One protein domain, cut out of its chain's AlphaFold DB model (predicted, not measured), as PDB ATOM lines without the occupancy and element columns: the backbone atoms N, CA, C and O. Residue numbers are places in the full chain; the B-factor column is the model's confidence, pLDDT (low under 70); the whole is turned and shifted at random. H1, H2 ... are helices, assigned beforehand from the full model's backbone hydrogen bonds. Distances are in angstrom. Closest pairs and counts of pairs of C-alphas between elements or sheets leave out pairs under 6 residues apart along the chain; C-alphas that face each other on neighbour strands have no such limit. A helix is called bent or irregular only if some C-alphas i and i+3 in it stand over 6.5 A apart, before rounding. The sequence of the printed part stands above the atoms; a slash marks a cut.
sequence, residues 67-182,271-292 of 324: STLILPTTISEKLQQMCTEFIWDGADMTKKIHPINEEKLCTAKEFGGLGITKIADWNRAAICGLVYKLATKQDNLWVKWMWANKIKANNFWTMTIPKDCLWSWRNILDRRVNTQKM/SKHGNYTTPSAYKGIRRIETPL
ATOM      1  N   SER A  67     -80.833  52.068 -43.350       57.25
ATOM      2  CA  SER A  67     -80.633  50.744 -43.963       57.25
ATOM      3  C   SER A  67     -79.286  50.077 -43.641       57.25
ATOM      4  O   SER A  67     -79.065  48.932 -44.030       57.25
ATOM      5  N   THR A  68     -78.373  50.784 -42.970       62.28
ATOM      6  CA  THR A  68     -77.035  50.292 -42.583       62.28
ATOM      7  C   THR A  68     -76.832  50.203 -41.074       62.28
ATOM      8  O   THR A  68     -75.815  49.676 -40.624       62.28
ATOM      9  N   LEU A  69     -77.797  50.693 -40.296       70.56
ATOM     10  CA  LEU A  69     -77.761  50.672 -38.842       70.56
ATOM     11  C   LEU A  69     -78.437  49.402 -38.330       70.56
ATOM     12  O   LEU A  69     -79.568  49.098 -38.691       70.56
ATOM     13  N   ILE A  70     -77.726  48.671 -37.476       81.69
ATOM     14  CA  ILE A  70     -78.272  47.532 -36.743       81.69
ATOM     15  C   ILE A  70     -78.800  48.073 -35.424       81.69
ATOM     16  O   ILE A  70     -78.014  48.484 -34.570       81.69
ATOM     17  N   LEU A  71     -80.120  48.091 -35.263       85.56
ATOM     18  CA  LEU A  71     -80.739  48.542 -34.020       85.56
ATOM     19  C   LEU A  71     -80.699  47.417 -32.974       85.56
ATOM     20  O   LEU A  71     -81.070  46.283 -33.292       85.56
ATOM     21  N   PRO A  72     -80.267  47.693 -31.732       87.38
ATOM     22  CA  PRO A  72     -80.498  46.797 -30.607       87.38
ATOM     23  C   PRO A  72     -81.992  46.537 -30.410       87.38
ATOM     24  O   PRO A  72     -82.816  47.426 -30.637       87.38
ATOM     25  N   THR A  73     -82.336  45.331 -29.959       86.06
ATOM     26  CA  THR A  73     -83.724  44.920 -29.694       86.06
ATOM     27  C   THR A  73     -84.424  45.862 -28.727       86.06
ATOM     28  O   THR A  73     -85.507  46.333 -29.045       86.06
ATOM     29  N   THR A  74     -83.754  46.257 -27.644       88.19
ATOM     30  CA  THR A  74     -84.289  47.202 -26.651       88.19
ATOM     31  C   THR A  74     -84.665  48.556 -27.253       88.19
ATOM     32  O   THR A  74     -85.682  49.143 -26.895       88.19
ATOM     33  N   ILE A  75     -83.873  49.059 -28.205       89.38
ATOM     34  CA  ILE A  75     -84.177  50.312 -28.906       89.38
ATOM     35  C   ILE A  75     -85.352  50.107 -29.864       89.38
ATOM     36  O   ILE A  75     -86.233  50.956 -29.933       89.38
ATOM     37  N   SER A  76     -85.383  48.988 -30.595       89.69
ATOM     38  CA  SER A  76     -86.512  48.664 -31.474       89.69
ATOM     39  C   SER A  76     -87.830  48.541 -30.707       89.69
ATOM     40  O   SER A  76     -88.831  49.067 -31.175       89.69
ATOM     41  N   GLU A  77     -87.819  47.896 -29.540       89.81
ATOM     42  CA  GLU A  77     -88.980  47.742 -28.655       89.81
ATOM     43  C   GLU A  77     -89.443  49.090 -28.111       89.81
ATOM     44  O   GLU A  77     -90.611  49.435 -28.244       89.81
ATOM     45  N   LYS A  78     -88.523  49.917 -27.601       91.19
ATOM     46  CA  LYS A  78     -88.869  51.250 -27.095       91.19
ATOM     47  C   LYS A  78     -89.453  52.157 -28.179       91.19
ATOM     48  O   LYS A  78     -90.428  52.858 -27.935       91.19
ATOM     49  N   LEU A  79     -88.874  52.148 -29.382       90.00
ATOM     50  CA  LEU A  79     -89.419  52.911 -30.508       90.00
ATOM     51  C   LEU A  79     -90.811  52.416 -30.898       90.00
ATOM     52  O   LEU A  79     -91.683  53.219 -31.215       90.00
ATOM     53  N   GLN A  80     -91.016  51.102 -30.870       90.75
ATOM     54  CA  GLN A  80     -92.294  50.503 -31.211       90.75
ATOM     55  C   GLN A  80     -93.363  50.855 -30.169       90.75
ATOM     56  O   GLN A  80     -94.453  51.269 -30.557       90.75
ATOM     57  N   GLN A  81     -93.013  50.816 -28.882       89.44
ATOM     58  CA  GLN A  81     -93.860  51.279 -27.787       89.44
ATOM     59  C   GLN A  81     -94.263  52.746 -27.977       89.44
ATOM     60  O   GLN A  81     -95.448  53.054 -27.937       89.44
ATOM     61  N   MET A  82     -93.312  53.640 -28.269       89.31
ATOM     62  CA  MET A  82     -93.611  55.057 -28.523       89.31
ATOM     63  C   MET A  82     -94.569  55.250 -29.710       89.31
ATOM     64  O   MET A  82     -95.430  56.125 -29.675       89.31
ATOM     65  N   CYS A  83     -94.442  54.438 -30.766       88.44
ATOM     66  CA  CYS A  83     -95.391  54.463 -31.879       88.44
ATOM     67  C   CYS A  83     -96.790  54.003 -31.446       88.44
ATOM     68  O   CYS A  83     -97.773  54.616 -31.854       88.44
ATOM     69  N   THR A  84     -96.883  52.946 -30.637       88.62
ATOM     70  CA  THR A  84     -98.149  52.420 -30.105       88.62
ATOM     71  C   THR A  84     -98.830  53.428 -29.175       88.62
ATOM     72  O   THR A  84    -100.013  53.709 -29.349       88.62
ATOM     73  N   GLU A  85     -98.081  54.034 -28.251       88.56
ATOM     74  CA  GLU A  85     -98.560  55.106 -27.370       88.56
ATOM     75  C   GLU A  85     -99.076  56.288 -28.190       88.56
ATOM     76  O   GLU A  85    -100.197  56.731 -27.983       88.56
ATOM     77  N   PHE A  86     -98.338  56.734 -29.208       88.75
ATOM     78  CA  PHE A  86     -98.794  57.822 -30.074       88.75
ATOM     79  C   PHE A  86    -100.129  57.521 -30.780       88.75
ATOM     80  O   PHE A  86    -100.960  58.416 -30.938       88.75
ATOM     81  N   ILE A  87    -100.353  56.273 -31.205       87.06
ATOM     82  CA  ILE A  87    -101.600  55.864 -31.874       87.06
ATOM     83  C   ILE A  87    -102.794  55.939 -30.923       87.06
ATOM     84  O   ILE A  87    -103.870  56.367 -31.338       87.06
ATOM     85  N   TRP A  88    -102.615  55.510 -29.674       88.44
ATOM     86  CA  TRP A  88    -103.710  55.406 -28.712       88.44
ATOM     87  C   TRP A  88    -103.897  56.666 -27.877       88.44
ATOM     88  O   TRP A  88    -105.014  57.163 -27.763       88.44
ATOM     89  N   ASP A  89    -102.812  57.202 -27.333       87.25
ATOM     90  CA  ASP A  89    -102.809  58.336 -26.413       87.25
ATOM     91  C   ASP A  89    -102.964  59.670 -27.173       87.25
ATOM     92  O   ASP A  89    -103.509  60.653 -26.653       87.25
ATOM     93  N   GLY A  90    -102.619  59.679 -28.466       83.38
ATOM     94  CA  GLY A  90    -102.671  60.850 -29.337       83.38
ATOM     95  C   GLY A  90    -101.539  61.841 -29.058       83.38
ATOM     96  O   GLY A  90    -100.625  61.569 -28.283       83.38
ATOM     97  N   ALA A  91    -101.593  63.016 -29.691       81.69
ATOM     98  CA  ALA A  91    -100.529  64.022 -29.589       81.69
ATOM     99  C   ALA A  91    -100.308  64.538 -28.155       81.69
ATOM    100  O   ALA A  91     -99.181  64.861 -27.788       81.69
ATOM    101  N   ASP A  92    -101.366  64.557 -27.342       81.81
ATOM    102  CA  ASP A  92    -101.316  65.028 -25.956       81.81
ATOM    103  C   ASP A  92    -100.710  63.989 -24.994       81.81
ATOM    104  O   ASP A  92    -100.563  64.272 -23.807       81.81
ATOM    105  N   MET A  93    -100.388  62.780 -25.487       78.69
ATOM    106  CA  MET A  93     -99.841  61.654 -24.711       78.69
ATOM    107  C   MET A  93    -100.642  61.365 -23.429       78.69
ATOM    108  O   MET A  93    -100.110  60.930 -22.405       78.69
ATOM    109  N   THR A  94    -101.949  61.627 -23.483       83.62
ATOM    110  CA  THR A  94    -102.872  61.331 -22.392       83.62
ATOM    111  C   THR A  94    -103.163  59.841 -22.417       83.62
ATOM    112  O   THR A  94    -103.707  59.340 -23.398       83.62
ATOM    113  N   LYS A  95    -102.786  59.130 -21.347       83.38
ATOM    114  CA  LYS A  95    -102.957  57.674 -21.261       83.38
ATOM    115  C   LYS A  95    -104.412  57.287 -21.511       83.38
ATOM    116  O   LYS A  95    -105.288  57.610 -20.707       83.38
ATOM    117  N   LYS A  96    -104.648  56.577 -22.609       84.56
ATOM    118  CA  LYS A  96    -105.948  56.026 -22.997       84.56
ATOM    119  C   LYS A  96    -105.897  54.503 -22.949       84.56
ATOM    120  O   LYS A  96    -104.853  53.893 -22.742       84.56
ATOM    121  N   ILE A  97    -107.059  53.875 -23.102       83.38
ATOM    122  CA  ILE A  97    -107.147  52.417 -23.210       83.38
ATOM    123  C   ILE A  97    -106.514  51.996 -24.540       83.38
ATOM    124  O   ILE A  97    -106.781  52.612 -25.572       83.38
ATOM    125  N   HIS A  98    -105.683  50.951 -24.514       85.75
ATOM    126  CA  HIS A  98    -105.066  50.346 -25.700       85.75
ATOM    127  C   HIS A  98    -105.847  49.067 -26.042       85.75
ATOM    128  O   HIS A  98    -105.504  47.995 -25.549       85.75
ATOM    129  N   PRO A  99    -106.934  49.150 -26.831       82.12
ATOM    130  CA  PRO A  99    -107.861  48.029 -27.010       82.12
ATOM    131  C   PRO A  99    -107.278  46.877 -27.836       82.12
ATOM    132  O   PRO A  99    -107.824  45.781 -27.831       82.12
ATOM    133  N   ILE A 100    -106.204  47.123 -28.591       84.19
ATOM    134  CA  ILE A 100    -105.628  46.158 -29.526       84.19
ATOM    135  C   ILE A 100    -104.128  46.055 -29.267       84.19
ATOM    136  O   ILE A 100    -103.424  47.065 -29.211       84.19
ATOM    137  N   ASN A 101    -103.644  44.818 -29.154       85.88
ATOM    138  CA  ASN A 101    -102.232  44.517 -28.950       85.88
ATOM    139  C   ASN A 101    -101.367  45.028 -30.123       85.88
ATOM    140  O   ASN A 101    -101.747  44.949 -31.297       85.88
ATOM    141  N   GLU A 102    -100.159  45.484 -29.805       84.81
ATOM    142  CA  GLU A 102     -99.125  45.931 -30.739       84.81
ATOM    143  C   GLU A 102     -98.840  44.923 -31.861       84.81
ATOM    144  O   GLU A 102     -98.653  45.307 -33.021       84.81
ATOM    145  N   GLU A 103     -98.842  43.623 -31.553       85.81
ATOM    146  CA  GLU A 103     -98.603  42.602 -32.576       85.81
ATOM    147  C   GLU A 103     -99.679  42.626 -33.662       85.81
ATOM    148  O   GLU A 103     -99.351  42.569 -34.850       85.81
ATOM    149  N   LYS A 104    -100.948  42.802 -33.269       85.56
ATOM    150  CA  LYS A 104    -102.084  42.895 -34.191       85.56
ATOM    151  C   LYS A 104    -102.114  44.239 -34.921       85.56
ATOM    152  O   LYS A 104    -102.470  44.286 -36.093       85.56
ATOM    153  N   LEU A 105    -101.658  45.327 -34.299       88.06
ATOM    154  CA  LEU A 105    -101.455  46.608 -34.996       88.06
ATOM    155  C   LEU A 105    -100.469  46.474 -36.169       88.06
ATOM    156  O   LEU A 105    -100.666  47.067 -37.237       88.06
ATOM    157  N   CYS A 106     -99.420  45.673 -35.977       88.31
ATOM    158  CA  CYS A 106     -98.361  45.475 -36.958       88.31
ATOM    159  C   CYS A 106     -98.692  44.476 -38.079       88.31
ATOM    160  O   CYS A 106     -97.939  44.395 -39.061       88.31
ATOM    161  N   THR A 107     -99.774  43.698 -37.969       87.38
ATOM    162  CA  THR A 107    -100.177  42.802 -39.060       87.38
ATOM    163  C   THR A 107    -100.655  43.610 -40.264       87.38
ATOM    164  O   THR A 107    -101.026  44.784 -40.169       87.38
ATOM    165  N   ALA A 108    -100.570  43.017 -41.456       86.94
ATOM    166  CA  ALA A 108    -101.036  43.694 -42.659       86.94
ATOM    167  C   ALA A 108    -102.550  43.937 -42.582       86.94
ATOM    168  O   ALA A 108    -103.280  43.153 -41.977       86.94
ATOM    169  N   LYS A 109    -103.026  44.984 -43.263       87.81
ATOM    170  CA  LYS A 109    -104.463  45.283 -43.375       87.81
ATOM    171  C   LYS A 109    -105.270  44.088 -43.877       87.81
ATOM    172  O   LYS A 109    -106.331  43.788 -43.344       87.81
ATOM    173  N   GLU A 110    -104.678  43.340 -44.807       84.44
ATOM    174  CA  GLU A 110    -105.232  42.106 -45.365       84.44
ATOM    175  C   GLU A 110    -105.543  41.028 -44.320       84.44
ATOM    176  O   GLU A 110    -106.493  40.269 -44.493       84.44
ATOM    177  N   PHE A 111    -104.803  41.018 -43.213       84.94
ATOM    178  CA  PHE A 111    -104.901  40.044 -42.123       84.94
ATOM    179  C   PHE A 111    -105.534  40.652 -40.855       84.94
ATOM    180  O   PHE A 111    -105.372  40.157 -39.735       84.94
ATOM    181  N   GLY A 112    -106.246  41.773 -41.015       83.38
ATOM    182  CA  GLY A 112    -106.970  42.440 -39.934       83.38
ATOM    183  C   GLY A 112    -106.119  43.315 -39.024       83.38
ATOM    184  O   GLY A 112    -106.561  43.624 -37.922       83.38
ATOM    185  N   GLY A 113    -104.915  43.707 -39.441       87.81
ATOM    186  CA  GLY A 113    -104.113  44.704 -38.728       87.81
ATOM    187  C   GLY A 113    -104.246  46.111 -39.290       87.81
ATOM    188  O   GLY A 113    -104.972  46.358 -40.252       87.81
ATOM    189  N   LEU A 114    -103.475  47.040 -38.727       87.00
ATOM    190  CA  LEU A 114    -103.410  48.422 -39.212       87.00
ATOM    191  C   LEU A 114    -102.337  48.609 -40.301       87.00
ATOM    192  O   LEU A 114    -102.311  49.620 -41.007       87.00
ATOM    193  N   GLY A 115    -101.471  47.609 -40.492       86.06
ATOM    194  CA  GLY A 115    -100.373  47.643 -41.453       86.06
ATOM    195  C   GLY A 115     -99.149  48.406 -40.958       86.06
ATOM    196  O   GLY A 115     -98.281  48.731 -41.771       86.06
ATOM    197  N   ILE A 116     -99.052  48.682 -39.656       88.44
ATOM    198  CA  ILE A 116     -97.894  49.367 -39.081       88.44
ATOM    199  C   ILE A 116     -96.655  48.491 -39.238       88.44
ATOM    200  O   ILE A 116     -96.695  47.260 -39.187       88.44
ATOM    201  N   THR A 117     -95.524  49.132 -39.495       88.19
ATOM    202  CA  THR A 117     -94.267  48.415 -39.663       88.19
ATOM    203  C   THR A 117     -93.710  48.048 -38.293       88.19
ATOM    204  O   THR A 117     -93.213  48.921 -37.593       88.19
ATOM    205  N   LYS A 118     -93.737  46.756 -37.937       90.25
ATOM    206  CA  LYS A 118     -92.993  46.212 -36.789       90.25
ATOM    207  C   LYS A 118     -91.506  46.528 -36.948       90.25
ATOM    208  O   LYS A 118     -90.837  45.942 -37.807       90.25
ATOM    209  N   ILE A 119     -90.996  47.447 -36.131       90.00
ATOM    210  CA  ILE A 119     -89.633  47.992 -36.230       90.00
ATOM    211  C   ILE A 119     -88.591  46.884 -36.082       90.00
ATOM    212  O   ILE A 119     -87.626  46.837 -36.846       90.00
ATOM    213  N   ALA A 120     -88.810  45.941 -35.163       89.69
ATOM    214  CA  ALA A 120     -87.915  44.803 -34.966       89.69
ATOM    215  C   ALA A 120     -87.759  43.957 -36.244       89.69
ATOM    216  O   ALA A 120     -86.645  43.581 -36.612       89.69
ATOM    217  N   ASP A 121     -88.854  43.696 -36.961       89.94
ATOM    218  CA  ASP A 121     -88.831  42.932 -38.211       89.94
ATOM    219  C   ASP A 121     -88.242  43.739 -39.369       89.94
ATOM    220  O   ASP A 121     -87.542  43.186 -40.218       89.94
ATOM    221  N   TRP A 122     -88.455  45.056 -39.386       89.56
ATOM    222  CA  TRP A 122     -87.828  45.937 -40.368       89.56
ATOM    223  C   TRP A 122     -86.312  46.000 -40.186       89.56
ATOM    224  O   TRP A 122     -85.557  45.912 -41.154       89.56
ATOM    225  N   ASN A 123     -85.850  46.068 -38.937       90.50
ATOM    226  CA  ASN A 123     -84.437  45.987 -38.593       90.50
ATOM    227  C   ASN A 123     -83.846  44.628 -39.009       90.50
ATOM    228  O   ASN A 123     -82.795  44.584 -39.644       90.50
ATOM    229  N   ARG A 124     -84.552  43.510 -38.763       90.12
ATOM    230  CA  ARG A 124     -84.147  42.186 -39.280       90.12
ATOM    231  C   ARG A 124     -84.029  42.191 -40.803       90.12
ATOM    232  O   ARG A 124     -83.025  41.708 -41.323       90.12
ATOM    233  N   ALA A 125     -85.004  42.769 -41.504       90.50
ATOM    234  CA  ALA A 125     -84.969  42.906 -42.955       90.50
ATOM    235  C   ALA A 125     -83.736  43.696 -43.404       90.50
ATOM    236  O   ALA A 125     -83.014  43.220 -44.277       90.50
ATOM    237  N   ALA A 126     -83.448  44.841 -42.778       89.94
ATOM    238  CA  ALA A 126     -82.279  45.667 -43.080       89.94
ATOM    239  C   ALA A 126     -80.954  44.913 -42.867       89.94
ATOM    240  O   ALA A 126     -80.070  44.969 -43.726       89.94
ATOM    241  N   ILE A 127     -80.838  44.126 -41.789       90.94
ATOM    242  CA  ILE A 127     -79.674  43.259 -41.545       90.94
ATOM    243  C   ILE A 127     -79.531  42.207 -42.655       90.94
ATOM    244  O   ILE A 127     -78.418  41.993 -43.137       90.94
ATOM    245  N   CYS A 128     -80.625  41.600 -43.134       91.12
ATOM    246  CA  CYS A 128     -80.572  40.697 -44.294       91.12
ATOM    247  C   CYS A 128     -80.009  41.398 -45.543       91.12
ATOM    248  O   CYS A 128     -79.328  40.772 -46.350       91.12
ATOM    249  N   GLY A 129     -80.225  42.708 -45.684       90.25
ATOM    250  CA  GLY A 129     -79.611  43.513 -46.742       90.25
ATOM    251  C   GLY A 129     -78.098  43.610 -46.612       90.25
ATOM    252  O   GLY A 129     -77.390  43.488 -47.607       90.25
ATOM    253  N   LEU A 130     -77.580  43.767 -45.392       89.88
ATOM    254  CA  LEU A 130     -76.138  43.718 -45.131       89.88
ATOM    255  C   LEU A 130     -75.553  42.337 -45.454       89.88
ATOM    256  O   LEU A 130     -74.504  42.254 -46.090       89.88
ATOM    257  N   VAL A 131     -76.255  41.261 -45.084       91.25
ATOM    258  CA  VAL A 131     -75.878  39.882 -45.439       91.25
ATOM    259  C   VAL A 131     -75.853  39.703 -46.957       91.25
ATOM    260  O   VAL A 131     -74.868  39.204 -47.494       91.25
ATOM    261  N   TYR A 132     -76.891  40.157 -47.665       90.31
ATOM    262  CA  TYR A 132     -76.962  40.085 -49.124       90.31
ATOM    263  C   TYR A 132     -75.809  40.854 -49.784       90.31
ATOM    264  O   TYR A 132     -75.164  40.335 -50.694       90.31
ATOM    265  N   LYS A 133     -75.474  42.054 -49.294       89.44
ATOM    266  CA  LYS A 133     -74.324  42.832 -49.788       89.44
ATOM    267  C   LYS A 133     -72.999  42.080 -49.646       89.44
ATOM    268  O   LYS A 133     -72.182  42.114 -50.563       89.44
ATOM    269  N   LEU A 134     -72.798  41.391 -48.520       89.69
ATOM    270  CA  LEU A 134     -71.603  40.575 -48.282       89.69
ATOM    271  C   LEU A 134     -71.564  39.338 -49.177       89.69
ATOM    272  O   LEU A 134     -70.538  39.087 -49.805       89.69
ATOM    273  N   ALA A 135     -72.677  38.609 -49.267       87.31
ATOM    274  CA  ALA A 135     -72.799  37.401 -50.077       87.31
ATOM    275  C   ALA A 135     -72.576  37.669 -51.570       87.31
ATOM    276  O   ALA A 135     -71.905  36.905 -52.256       87.31
ATOM    277  N   THR A 136     -73.107  38.790 -52.062       85.94
ATOM    278  CA  THR A 136     -72.978  39.198 -53.464       85.94
ATOM    279  C   THR A 136     -71.671  39.926 -53.772       85.94
ATOM    280  O   THR A 136     -71.474  40.332 -54.912       85.94
ATOM    281  N   LYS A 137     -70.782  40.087 -52.777       87.12
ATOM    282  CA  LYS A 137     -69.510  40.819 -52.891       87.12
ATOM    283  C   LYS A 137     -69.684  42.176 -53.590       87.12
ATOM    284  O   LYS A 137     -68.875  42.536 -54.440       87.12
ATOM    285  N   GLN A 138     -70.749  42.915 -53.248       85.12
ATOM    286  CA  GLN A 138     -71.016  44.210 -53.884       85.12
ATOM    287  C   GLN A 138     -69.808  45.127 -53.760       85.12
ATOM    288  O   GLN A 138     -69.137  45.131 -52.722       85.12
ATOM    289  N   ASP A 139     -69.580  45.939 -54.790       84.19
ATOM    290  CA  ASP A 139     -68.495  46.905 -54.777       84.19
ATOM    291  C   ASP A 139     -68.792  48.048 -53.796       84.19
ATOM    292  O   ASP A 139     -69.380  49.078 -54.117       84.19
ATOM    293  N   ASN A 140     -68.440  47.812 -52.538       81.88
ATOM    294  CA  ASN A 140     -68.558  48.751 -51.444       81.88
ATOM    295  C   ASN A 140     -67.344  48.579 -50.534       81.88
ATOM    296  O   ASN A 140     -66.960  47.459 -50.188       81.88
ATOM    297  N   LEU A 141     -66.768  49.697 -50.103       81.31
ATOM    298  CA  LEU A 141     -65.626  49.741 -49.197       81.31
ATOM    299  C   LEU A 141     -65.838  48.914 -47.920       81.31
ATOM    300  O   LEU A 141     -64.941  48.184 -47.505       81.31
ATOM    301  N   TRP A 142     -67.033  48.976 -47.325       84.62
ATOM    302  CA  TRP A 142     -67.382  48.163 -46.162       84.62
ATOM    303  C   TRP A 142     -67.354  46.668 -46.497       84.62
ATOM    304  O   TRP A 142     -66.747  45.897 -45.761       84.62
ATOM    305  N   VAL A 143     -67.927  46.256 -47.635       86.75
ATOM    306  CA  VAL A 143     -67.915  44.849 -48.077       86.75
ATOM    307  C   VAL A 143     -66.479  44.378 -48.309       86.75
ATOM    308  O   VAL A 143     -66.073  43.368 -47.736       86.75
ATOM    309  N   LYS A 144     -65.681  45.141 -49.065       85.94
ATOM    310  CA  LYS A 144     -64.258  44.859 -49.318       85.94
ATOM    311  C   LYS A 144     -63.470  44.717 -48.013       85.94
ATOM    312  O   LYS A 144     -62.727  43.753 -47.836       85.94
ATOM    313  N   TRP A 145     -63.681  45.625 -47.060       85.06
ATOM    314  CA  TRP A 145     -63.027  45.574 -45.753       85.06
ATOM    315  C   TRP A 145     -63.435  44.344 -44.938       85.06
ATOM    316  O   TRP A 145     -62.569  43.702 -44.339       85.06
ATOM    317  N   MET A 146     -64.726  43.999 -44.926       87.69
ATOM    318  CA  MET A 146     -65.243  42.816 -44.231       87.69
ATOM    319  C   MET A 146     -64.642  41.531 -44.805       87.69
ATOM    320  O   MET A 146     -64.212  40.668 -44.036       87.69
ATOM    321  N   TRP A 147     -64.535  41.431 -46.131       87.94
ATOM    322  CA  TRP A 147     -63.870  40.309 -46.790       87.94
ATOM    323  C   TRP A 147     -62.377  40.244 -46.451       87.94
ATOM    324  O   TRP A 147     -61.906  39.189 -46.046       87.94
ATOM    325  N   ALA A 148     -61.651  41.362 -46.484       86.19
ATOM    326  CA  ALA A 148     -60.220  41.377 -46.172       86.19
ATOM    327  C   ALA A 148     -59.898  41.111 -44.685       86.19
ATOM    328  O   ALA A 148     -58.896  40.475 -44.368       86.19
ATOM    329  N   ASN A 149     -60.723  41.602 -43.751       84.12
ATOM    330  CA  ASN A 149     -60.385  41.613 -42.320       84.12
ATOM    331  C   ASN A 149     -61.140  40.577 -41.482       84.12
ATOM    332  O   ASN A 149     -60.593  40.101 -40.485       84.12
ATOM    333  N   LYS A 150     -62.405  40.292 -41.813       84.88
ATOM    334  CA  LYS A 150     -63.291  39.456 -40.984       84.88
ATOM    335  C   LYS A 150     -63.512  38.073 -41.582       84.88
ATOM    336  O   LYS A 150     -63.401  37.102 -40.847       84.88
ATOM    337  N   ILE A 151     -63.813  37.989 -42.878       86.38
ATOM    338  CA  ILE A 151     -64.099  36.713 -43.558       86.38
ATOM    339  C   ILE A 151     -62.799  36.042 -44.030       86.38
ATOM    340  O   ILE A 151     -62.628  34.839 -43.847       86.38
ATOM    341  N   LYS A 152     -61.845  36.822 -44.559       86.00
ATOM    342  CA  LYS A 152     -60.568  36.346 -45.113       86.00
ATOM    343  C   LYS A 152     -60.806  35.286 -46.203       86.00
ATOM    344  O   LYS A 152     -61.579  35.537 -47.123       86.00
ATOM    345  N   ALA A 153     -60.157  34.125 -46.099       79.31
ATOM    346  CA  ALA A 153     -60.281  33.008 -47.037       79.31
ATOM    347  C   ALA A 153     -61.426  32.031 -46.700       79.31
ATOM    348  O   ALA A 153     -61.590  31.024 -47.379       79.31
ATOM    349  N   ASN A 154     -62.222  32.303 -45.660       81.94
ATOM    350  CA  ASN A 154     -63.313  31.413 -45.269       81.94
ATOM    351  C   ASN A 154     -64.540  31.598 -46.171       81.94
ATOM    352  O   ASN A 154     -64.808  32.695 -46.669       81.94
ATOM    353  N   ASN A 155     -65.355  30.549 -46.317       82.44
ATOM    354  CA  ASN A 155     -66.657  30.696 -46.962       82.44
ATOM    355  C   ASN A 155     -67.625  31.462 -46.040       82.44
ATOM    356  O   ASN A 155     -67.851  31.096 -44.883       82.44
ATOM    357  N   PHE A 156     -68.220  32.536 -46.568       86.25
ATOM    358  CA  PHE A 156     -69.104  33.420 -45.812       86.25
ATOM    359  C   PHE A 156     -70.327  32.711 -45.217       86.25
ATOM    360  O   PHE A 156     -70.776  33.112 -44.146       86.25
ATOM    361  N   TRP A 157     -70.879  31.681 -45.855       84.75
ATOM    362  CA  TRP A 157     -72.090  30.999 -45.394       84.75
ATOM    363  C   TRP A 157     -71.811  29.930 -44.337       84.75
ATOM    364  O   TRP A 157     -72.622  29.766 -43.426       84.75
ATOM    365  N   THR A 158     -70.666  29.247 -44.412       82.50
ATOM    366  CA  THR A 158     -70.319  28.147 -43.492       82.50
ATOM    367  C   THR A 158     -69.381  28.541 -42.357       82.50
ATOM    368  O   THR A 158     -69.252  27.786 -41.397       82.50
ATOM    369  N   MET A 159     -68.756  29.721 -42.410       85.69
ATOM    370  CA  MET A 159     -67.848  30.175 -41.352       85.69
ATOM    371  C   MET A 159     -68.541  30.204 -39.981       85.69
ATOM    372  O   MET A 159     -69.646  30.746 -39.837       85.69
ATOM    373  N   THR A 160     -67.863  29.669 -38.967       86.44
ATOM    374  CA  THR A 160     -68.314  29.700 -37.575       86.44
ATOM    375  C   THR A 160     -68.314  31.126 -37.029       86.44
ATOM    376  O   THR A 160     -67.560  31.993 -37.471       86.44
ATOM    377  N   ILE A 161     -69.202  31.399 -36.075       86.75
ATOM    378  CA  ILE A 161     -69.269  32.710 -35.430       86.75
ATOM    379  C   ILE A 161     -68.139  32.780 -34.395       86.75
ATOM    380  O   ILE A 161     -68.145  31.979 -33.459       86.75
ATOM    381  N   PRO A 162     -67.176  33.712 -34.518       85.75
ATOM    382  CA  PRO A 162     -66.104  33.831 -33.535       85.75
ATOM    383  C   PRO A 162     -66.663  34.178 -32.149       85.75
ATOM    384  O   PRO A 162     -67.590  34.990 -32.037       85.75
ATOM    385  N   LYS A 163     -66.088  33.610 -31.082       82.00
ATOM    386  CA  LYS A 163     -66.498  33.927 -29.700       82.00
ATOM    387  C   LYS A 163     -66.273  35.412 -29.376       82.00
ATOM    388  O   LYS A 163     -67.189  36.069 -28.889       82.00
ATOM    389  N   ASP A 164     -65.148  35.968 -29.823       81.19
ATOM    390  CA  ASP A 164     -64.766  37.372 -29.606       81.19
ATOM    391  C   ASP A 164     -65.127  38.275 -30.795       81.19
ATOM    392  O   ASP A 164     -64.300  39.008 -31.345       81.19
ATOM    393  N   CYS A 165     -66.378  38.202 -31.254       83.75
ATOM    394  CA  CYS A 165     -66.874  39.114 -32.277       83.75
ATOM    395  C   CYS A 165     -67.700  40.264 -31.702       83.75
ATOM    396  O   CYS A 165     -68.387  40.145 -30.690       83.75
ATOM    397  N   LEU A 166     -67.663  41.388 -32.419       84.12
ATOM    398  CA  LEU A 166     -68.512  42.538 -32.142       84.12
ATOM    399  C   LEU A 166     -69.986  42.134 -32.260       84.12
ATOM    400  O   LEU A 166     -70.358  41.417 -33.192       84.12
ATOM    401  N   TRP A 167     -70.826  42.651 -31.363       84.12
ATOM    402  CA  TRP A 167     -72.262  42.356 -31.323       84.12
ATOM    403  C   TRP A 167     -72.955  42.566 -32.680       84.12
ATOM    404  O   TRP A 167     -73.740  41.727 -33.119       84.12
ATOM    405  N   SER A 168     -72.620  43.639 -33.399       83.44
ATOM    406  CA  SER A 168     -73.168  43.908 -34.734       83.44
ATOM    407  C   SER A 168     -72.755  42.850 -35.764       83.44
ATOM    408  O   SER A 168     -73.572  42.445 -36.589       83.44
ATOM    409  N   TRP A 169     -71.516  42.352 -35.699       86.56
ATOM    410  CA  TRP A 169     -71.042  41.290 -36.589       86.56
ATOM    411  C   TRP A 169     -71.732  39.960 -36.298       86.56
ATOM    412  O   TRP A 169     -72.162  39.288 -37.232       86.56
ATOM    413  N   ARG A 170     -71.914  39.627 -35.015       88.50
ATOM    414  CA  ARG A 170     -72.696  38.458 -34.592       88.50
ATOM    415  C   ARG A 170     -74.108  38.496 -35.173       88.50
ATOM    416  O   ARG A 170     -74.504  37.555 -35.846       88.50
ATOM    417  N   ASN A 171     -74.799  39.630 -35.041       88.25
ATOM    418  CA  ASN A 171     -76.145  39.807 -35.595       88.25
ATOM    419  C   ASN A 171     -76.206  39.612 -37.116       88.25
ATOM    420  O   ASN A 171     -77.162  39.025 -37.618       88.25
ATOM    421  N   ILE A 172     -75.200  40.076 -37.866       90.56
ATOM    422  CA  ILE A 172     -75.128  39.827 -39.315       90.56
ATOM    423  C   ILE A 172     -74.969  38.325 -39.584       90.56
ATOM    424  O   ILE A 172     -75.689  37.767 -40.413       90.56
ATOM    425  N   LEU A 173     -74.054  37.656 -38.876       90.38
ATOM    426  CA  LEU A 173     -73.789  36.232 -39.069       90.38
ATOM    427  C   LEU A 173     -74.981  35.343 -38.681       90.38
ATOM    428  O   LEU A 173     -75.248  34.371 -39.389       90.38
ATOM    429  N   ASP A 174     -75.722  35.689 -37.629       89.56
ATOM    430  CA  ASP A 174     -76.922  34.961 -37.188       89.56
ATOM    431  C   ASP A 174     -78.046  35.023 -38.228       89.56
ATOM    432  O   ASP A 174     -78.810  34.075 -38.414       89.56
ATOM    433  N   ARG A 175     -78.149  36.134 -38.967       90.06
ATOM    434  CA  ARG A 175     -79.181  36.326 -39.997       90.06
ATOM    435  C   ARG A 175     -78.832  35.688 -41.342       90.06
ATOM    436  O   ARG A 175     -79.676  35.707 -42.244       90.06
ATOM    437  N   ARG A 176     -77.655  35.061 -41.480       89.69
ATOM    438  CA  ARG A 176     -77.277  34.310 -42.691       89.69
ATOM    439  C   ARG A 176     -78.314  33.251 -43.030       89.69
ATOM    440  O   ARG A 176     -78.795  33.244 -44.152       89.69
ATOM    441  N   VAL A 177     -78.732  32.441 -42.057       85.12
ATOM    442  CA  VAL A 177     -79.664  31.319 -42.279       85.12
ATOM    443  C   VAL A 177     -81.012  31.786 -42.834       85.12
ATOM    444  O   VAL A 177     -81.556  31.162 -43.742       85.12
ATOM    445  N   ASN A 178     -81.543  32.901 -42.328       85.12
ATOM    446  CA  ASN A 178     -82.804  33.457 -42.824       85.12
ATOM    447  C   ASN A 178     -82.637  34.044 -44.227       85.12
ATOM    448  O   ASN A 178     -83.447  33.767 -45.106       85.12
ATOM    449  N   THR A 179     -81.566  34.812 -44.443       85.56
ATOM    450  CA  THR A 179     -81.260  35.425 -45.746       85.56
ATOM    451  C   THR A 179     -81.036  34.364 -46.818       85.56
ATOM    452  O   THR A 179     -81.478  34.518 -47.948       85.56
ATOM    453  N   GLN A 180     -80.396  33.257 -46.451       85.31
ATOM    454  CA  GLN A 180     -80.076  32.153 -47.340       85.31
ATOM    455  C   GLN A 180     -81.318  31.569 -48.030       85.31
ATOM    456  O   GLN A 180     -81.287  31.280 -49.219       85.31
ATOM    457  N   LYS A 181     -82.437  31.459 -47.307       84.44
ATOM    458  CA  LYS A 181     -83.709  30.960 -47.857       84.44
ATOM    459  C   LYS A 181     -84.303  31.883 -48.932       84.44
ATOM    460  O   LYS A 181     -85.152  31.452 -49.702       84.44
ATOM    461  N   MET A 182     -83.876  33.144 -48.967       85.44
ATOM    462  CA  MET A 182     -84.414  34.209 -49.824       85.44
ATOM    463  C   MET A 182     -83.472  34.583 -50.976       85.44
ATOM    464  O   MET A 182     -83.730  35.533 -51.720       85.44
ATOM    465  N   SER A 271     -88.203  39.321 -54.730       85.44
ATOM    466  CA  SER A 271     -88.328  40.509 -55.574       85.44
ATOM    467  C   SER A 271     -88.543  40.107 -57.027       85.44
ATOM    468  O   SER A 271     -87.762  39.337 -57.578       85.44
ATOM    469  N   LYS A 272     -89.543  40.702 -57.689       77.94
ATOM    470  CA  LYS A 272     -89.824  40.464 -59.119       77.94
ATOM    471  C   LYS A 272     -88.625  40.779 -60.023       77.94
ATOM    472  O   LYS A 272     -88.445  40.140 -61.049       77.94
ATOM    473  N   HIS A 273     -87.801  41.750 -59.630       78.69
ATOM    474  CA  HIS A 273     -86.623  42.179 -60.391       78.69
ATOM    475  C   HIS A 273     -85.332  41.474 -59.953       78.69
ATOM    476  O   HIS A 273     -84.257  41.814 -60.438       78.69
ATOM    477  N   GLY A 274     -85.396  40.560 -58.978       81.75
ATOM    478  CA  GLY A 274     -84.223  39.868 -58.437       81.75
ATOM    479  C   GLY A 274     -83.273  40.744 -57.613       81.75
ATOM    480  O   GLY A 274     -82.279  40.238 -57.098       81.75
ATOM    481  N   ASN A 275     -83.561  42.037 -57.445       85.94
ATOM    482  CA  ASN A 275     -82.769  42.944 -56.616       85.94
ATOM    483  C   ASN A 275     -83.298  42.979 -55.184       85.94
ATOM    484  O   ASN A 275     -84.512  43.048 -54.962       85.94
ATOM    485  N   TYR A 276     -82.378  42.995 -54.221       87.62
ATOM    486  CA  TYR A 276     -82.716  43.160 -52.816       87.62
ATOM    487  C   TYR A 276     -83.319  44.546 -52.553       87.62
ATOM    488  O   TYR A 276     -82.763  45.572 -52.948       87.62
ATOM    489  N   THR A 277     -84.416  44.569 -51.801       88.38
ATOM    490  CA  THR A 277     -84.972  45.787 -51.205       88.38
ATOM    491  C   THR A 277     -85.431  45.478 -49.785       88.38
ATOM    492  O   THR A 277     -85.981  44.405 -49.534       88.38
ATOM    493  N   THR A 278     -85.259  46.413 -48.847       88.00
ATOM    494  CA  THR A 278     -85.726  46.215 -47.464       88.00
ATOM    495  C   THR A 278     -87.222  45.874 -47.384       88.00
ATOM    496  O   THR A 278     -87.548  44.923 -46.679       88.00
ATOM    497  N   PRO A 279     -88.131  46.520 -48.151       87.88
ATOM    498  CA  PRO A 279     -89.544  46.138 -48.169       87.88
ATOM    499  C   PRO A 279     -89.800  44.700 -48.643       87.88
ATOM    500  O   PRO A 279     -90.654  44.016 -48.081       87.88
ATOM    501  N   SER A 280     -89.070  44.210 -49.656       88.69
ATOM    502  CA  SER A 280     -89.249  42.828 -50.133       88.69
ATOM    503  C   SER A 280     -88.757  41.810 -49.106       88.69
ATOM    504  O   SER A 280     -89.436  40.818 -48.853       88.69
ATOM    505  N   ALA A 281     -87.624  42.078 -48.452       89.19
ATOM    506  CA  ALA A 281     -87.133  41.249 -47.357       89.19
ATOM    507  C   ALA A 281     -88.091  41.260 -46.162       89.19
ATOM    508  O   ALA A 281     -88.384  40.215 -45.589       89.19
ATOM    509  N   TYR A 282     -88.642  42.426 -45.837       88.56
ATOM    510  CA  TYR A 282     -89.634  42.582 -44.786       88.56
ATOM    511  C   TYR A 282     -90.899  41.761 -45.058       88.56
ATOM    512  O   TYR A 282     -91.363  41.039 -44.176       88.56
ATOM    513  N   LYS A 283     -91.404  41.784 -46.299       86.88
ATOM    514  CA  LYS A 283     -92.538  40.949 -46.720       86.88
ATOM    515  C   LYS A 283     -92.255  39.455 -46.548       86.88
ATOM    516  O   LYS A 283     -93.147  38.732 -46.133       86.88
ATOM    517  N   GLY A 284     -91.035  39.003 -46.843       84.38
ATOM    518  CA  GLY A 284     -90.660  37.597 -46.673       84.38
ATOM    519  C   GLY A 284     -90.425  37.163 -45.222       84.38
ATOM    520  O   GLY A 284     -90.486  35.972 -44.939       84.38
ATOM    521  N   ILE A 285     -90.111  38.095 -44.314       86.38
ATOM    522  CA  ILE A 285     -89.933  37.807 -42.879       86.38
ATOM    523  C   ILE A 285     -91.285  37.740 -42.162       86.38
ATOM    524  O   ILE A 285     -91.433  36.984 -41.202       86.38
ATOM    525  N   ARG A 286     -92.263  38.532 -42.614       82.44
ATOM    526  CA  ARG A 286     -93.613  38.538 -42.048       82.44
ATOM    527  C   ARG A 286     -94.288  37.177 -42.216       82.44
ATOM    528  O   ARG A 286     -94.169  36.533 -43.257       82.44
ATOM    529  N   ARG A 287     -95.051  36.777 -41.196       69.81
ATOM    530  CA  ARG A 287     -95.982  35.650 -41.304       69.81
ATOM    531  C   ARG A 287     -97.083  36.020 -42.296       69.81
ATOM    532  O   ARG A 287     -97.614  37.128 -42.249       69.81
ATOM    533  N   ILE A 288     -97.373  35.105 -43.213       70.50
ATOM    534  CA  ILE A 288     -98.527  35.209 -44.102       70.50
ATOM    535  C   ILE A 288     -99.680  34.545 -43.356       70.50
ATOM    536  O   ILE A 288     -99.593  33.366 -43.023       70.50
ATOM    537  N   GLU A 289    -100.714  35.320 -43.055       76.44
ATOM    538  CA  GLU A 289    -101.951  34.829 -42.448       76.44
ATOM    539  C   GLU A 289    -103.023  34.663 -43.532       76.44
ATOM    540  O   GLU A 289    -102.819  35.016 -44.697       76.44
ATOM    541  N   THR A 290    -104.167  34.082 -43.179       79.19
ATOM    542  CA  THR A 290    -105.306  34.018 -44.093       79.19
ATOM    543  C   THR A 290    -105.955  35.401 -44.195       79.19
ATOM    544  O   THR A 290    -106.156  36.073 -43.179       79.19
ATOM    545  N   PRO A 291    -106.262  35.881 -45.413       83.12
ATOM    546  CA  PRO A 291    -106.923  37.166 -45.574       83.12
ATOM    547  C   PRO A 291    -108.313  37.126 -44.936       83.12
ATOM    548  O   PRO A 291    -109.072  36.179 -45.148       83.12
ATOM    549  N   LEU A 292    -108.661  38.167 -44.181       84.69
ATOM    550  CA  LEU A 292    -109.974  38.256 -43.546       84.69
ATOM    551  C   LEU A 292    -111.029  38.699 -44.560       84.69
ATOM    552  O   LEU A 292    -110.807  39.624 -45.347       84.69
TER     553      LEU A 292
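What this domain is: This is residues 67 to 182 and 271 to 292 of the 324 residues of an uncharacterized protein of Coptis chinensis (UniProt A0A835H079). The helix H3 makes the core of an elongated, loosely built body: H5 and H7 cross it on opposite sides with H6 between them, and H4 stands crosswise at its last residues. H1 meets H3 near H3's first residues and then runs off toward one end of the long axis, from where residues 90 to 118, with the small H2, fold back to H3. The printed part has 138 residues with seven named helices, H1 to H7 in chain order, and no named strand: the class is all helix. The whole is loose, with a radius of gyration of the C-alphas of 18.0 A, and spans 56 by 33 by 24 A.

Where its parts are: Find C-alpha 73 at (-83.724, 44.920, -29.694); from there H1 runs through residues 73 to 89, 23.6 A from first to last C-alpha. H2 follows at residues 102 to 105. Look next for C-alpha 119 at (-89.633, 47.992, -36.230), where H3 begins; it runs 24.2 A through residues 119 to 135. H4 takes residues 141 to 151, 14.3 A, and is irregular, but only just: C-alphas 148 and 151 are 6.6 A apart. H5 is residues 167 to 174, 10.5 A, and H6 is residues 176 to 180. Past the cut, H7 is residues 278 to 285, 10.5 A, ending at C-alpha 285 at (-89.933, 37.807, -42.879).

How they stand to each other: Start at H3, the hub, which touches five helices. H1 touches it with residues 73 to 80 alone, at a steep tilt of 38 degrees, opposite ways; the closest C-alphas, of Ser 76 and Ala 120, are 5.4 A apart. H7 touches H3 about perpendicular, at 74 degrees, with the C-alphas of Ala 125 and Tyr 282 closest at 5.0 A. H5 touches residues 127 to 131 of H3 at 75 degrees, about perpendicular, closest at the C-alphas of Ile 127 and Ile 172, 6.1 A. H6 touches H3 where the C-alphas of Cys 128 and Thr 179 come to 5.5 A. H4 touches residues 133 to 134 of H3 at 79 degrees, about perpendicular, with the C-alphas of Leu 134 and Val 143 closest at 5.6 A. H2 is close to H1 but not clearly touching: the C-alphas of Thr 84 and Glu 102 are 6.6 A apart. H5 and H6 meet only through their link, and H6 and H7 are near each other. In H1, H3, H5, H6 and H7 every O i to N i+4 pair is within hydrogen-bond range, in H4 6 of 7; H2 is too short for such a pair.

The domain as a whole: Look at Thr 94 and Ala 153 for the two C-alphas farthest apart, 56.8 A. Residues 183 to 270 are not printed; C-alphas 182 and 271 are 9.4 A apart across this cut. The links H1 to H2, H2 to H3 and H4 to H5 are long. The mean pLDDT of the printed part is 85.6, and residues 67 to 68 and 287 are under 70.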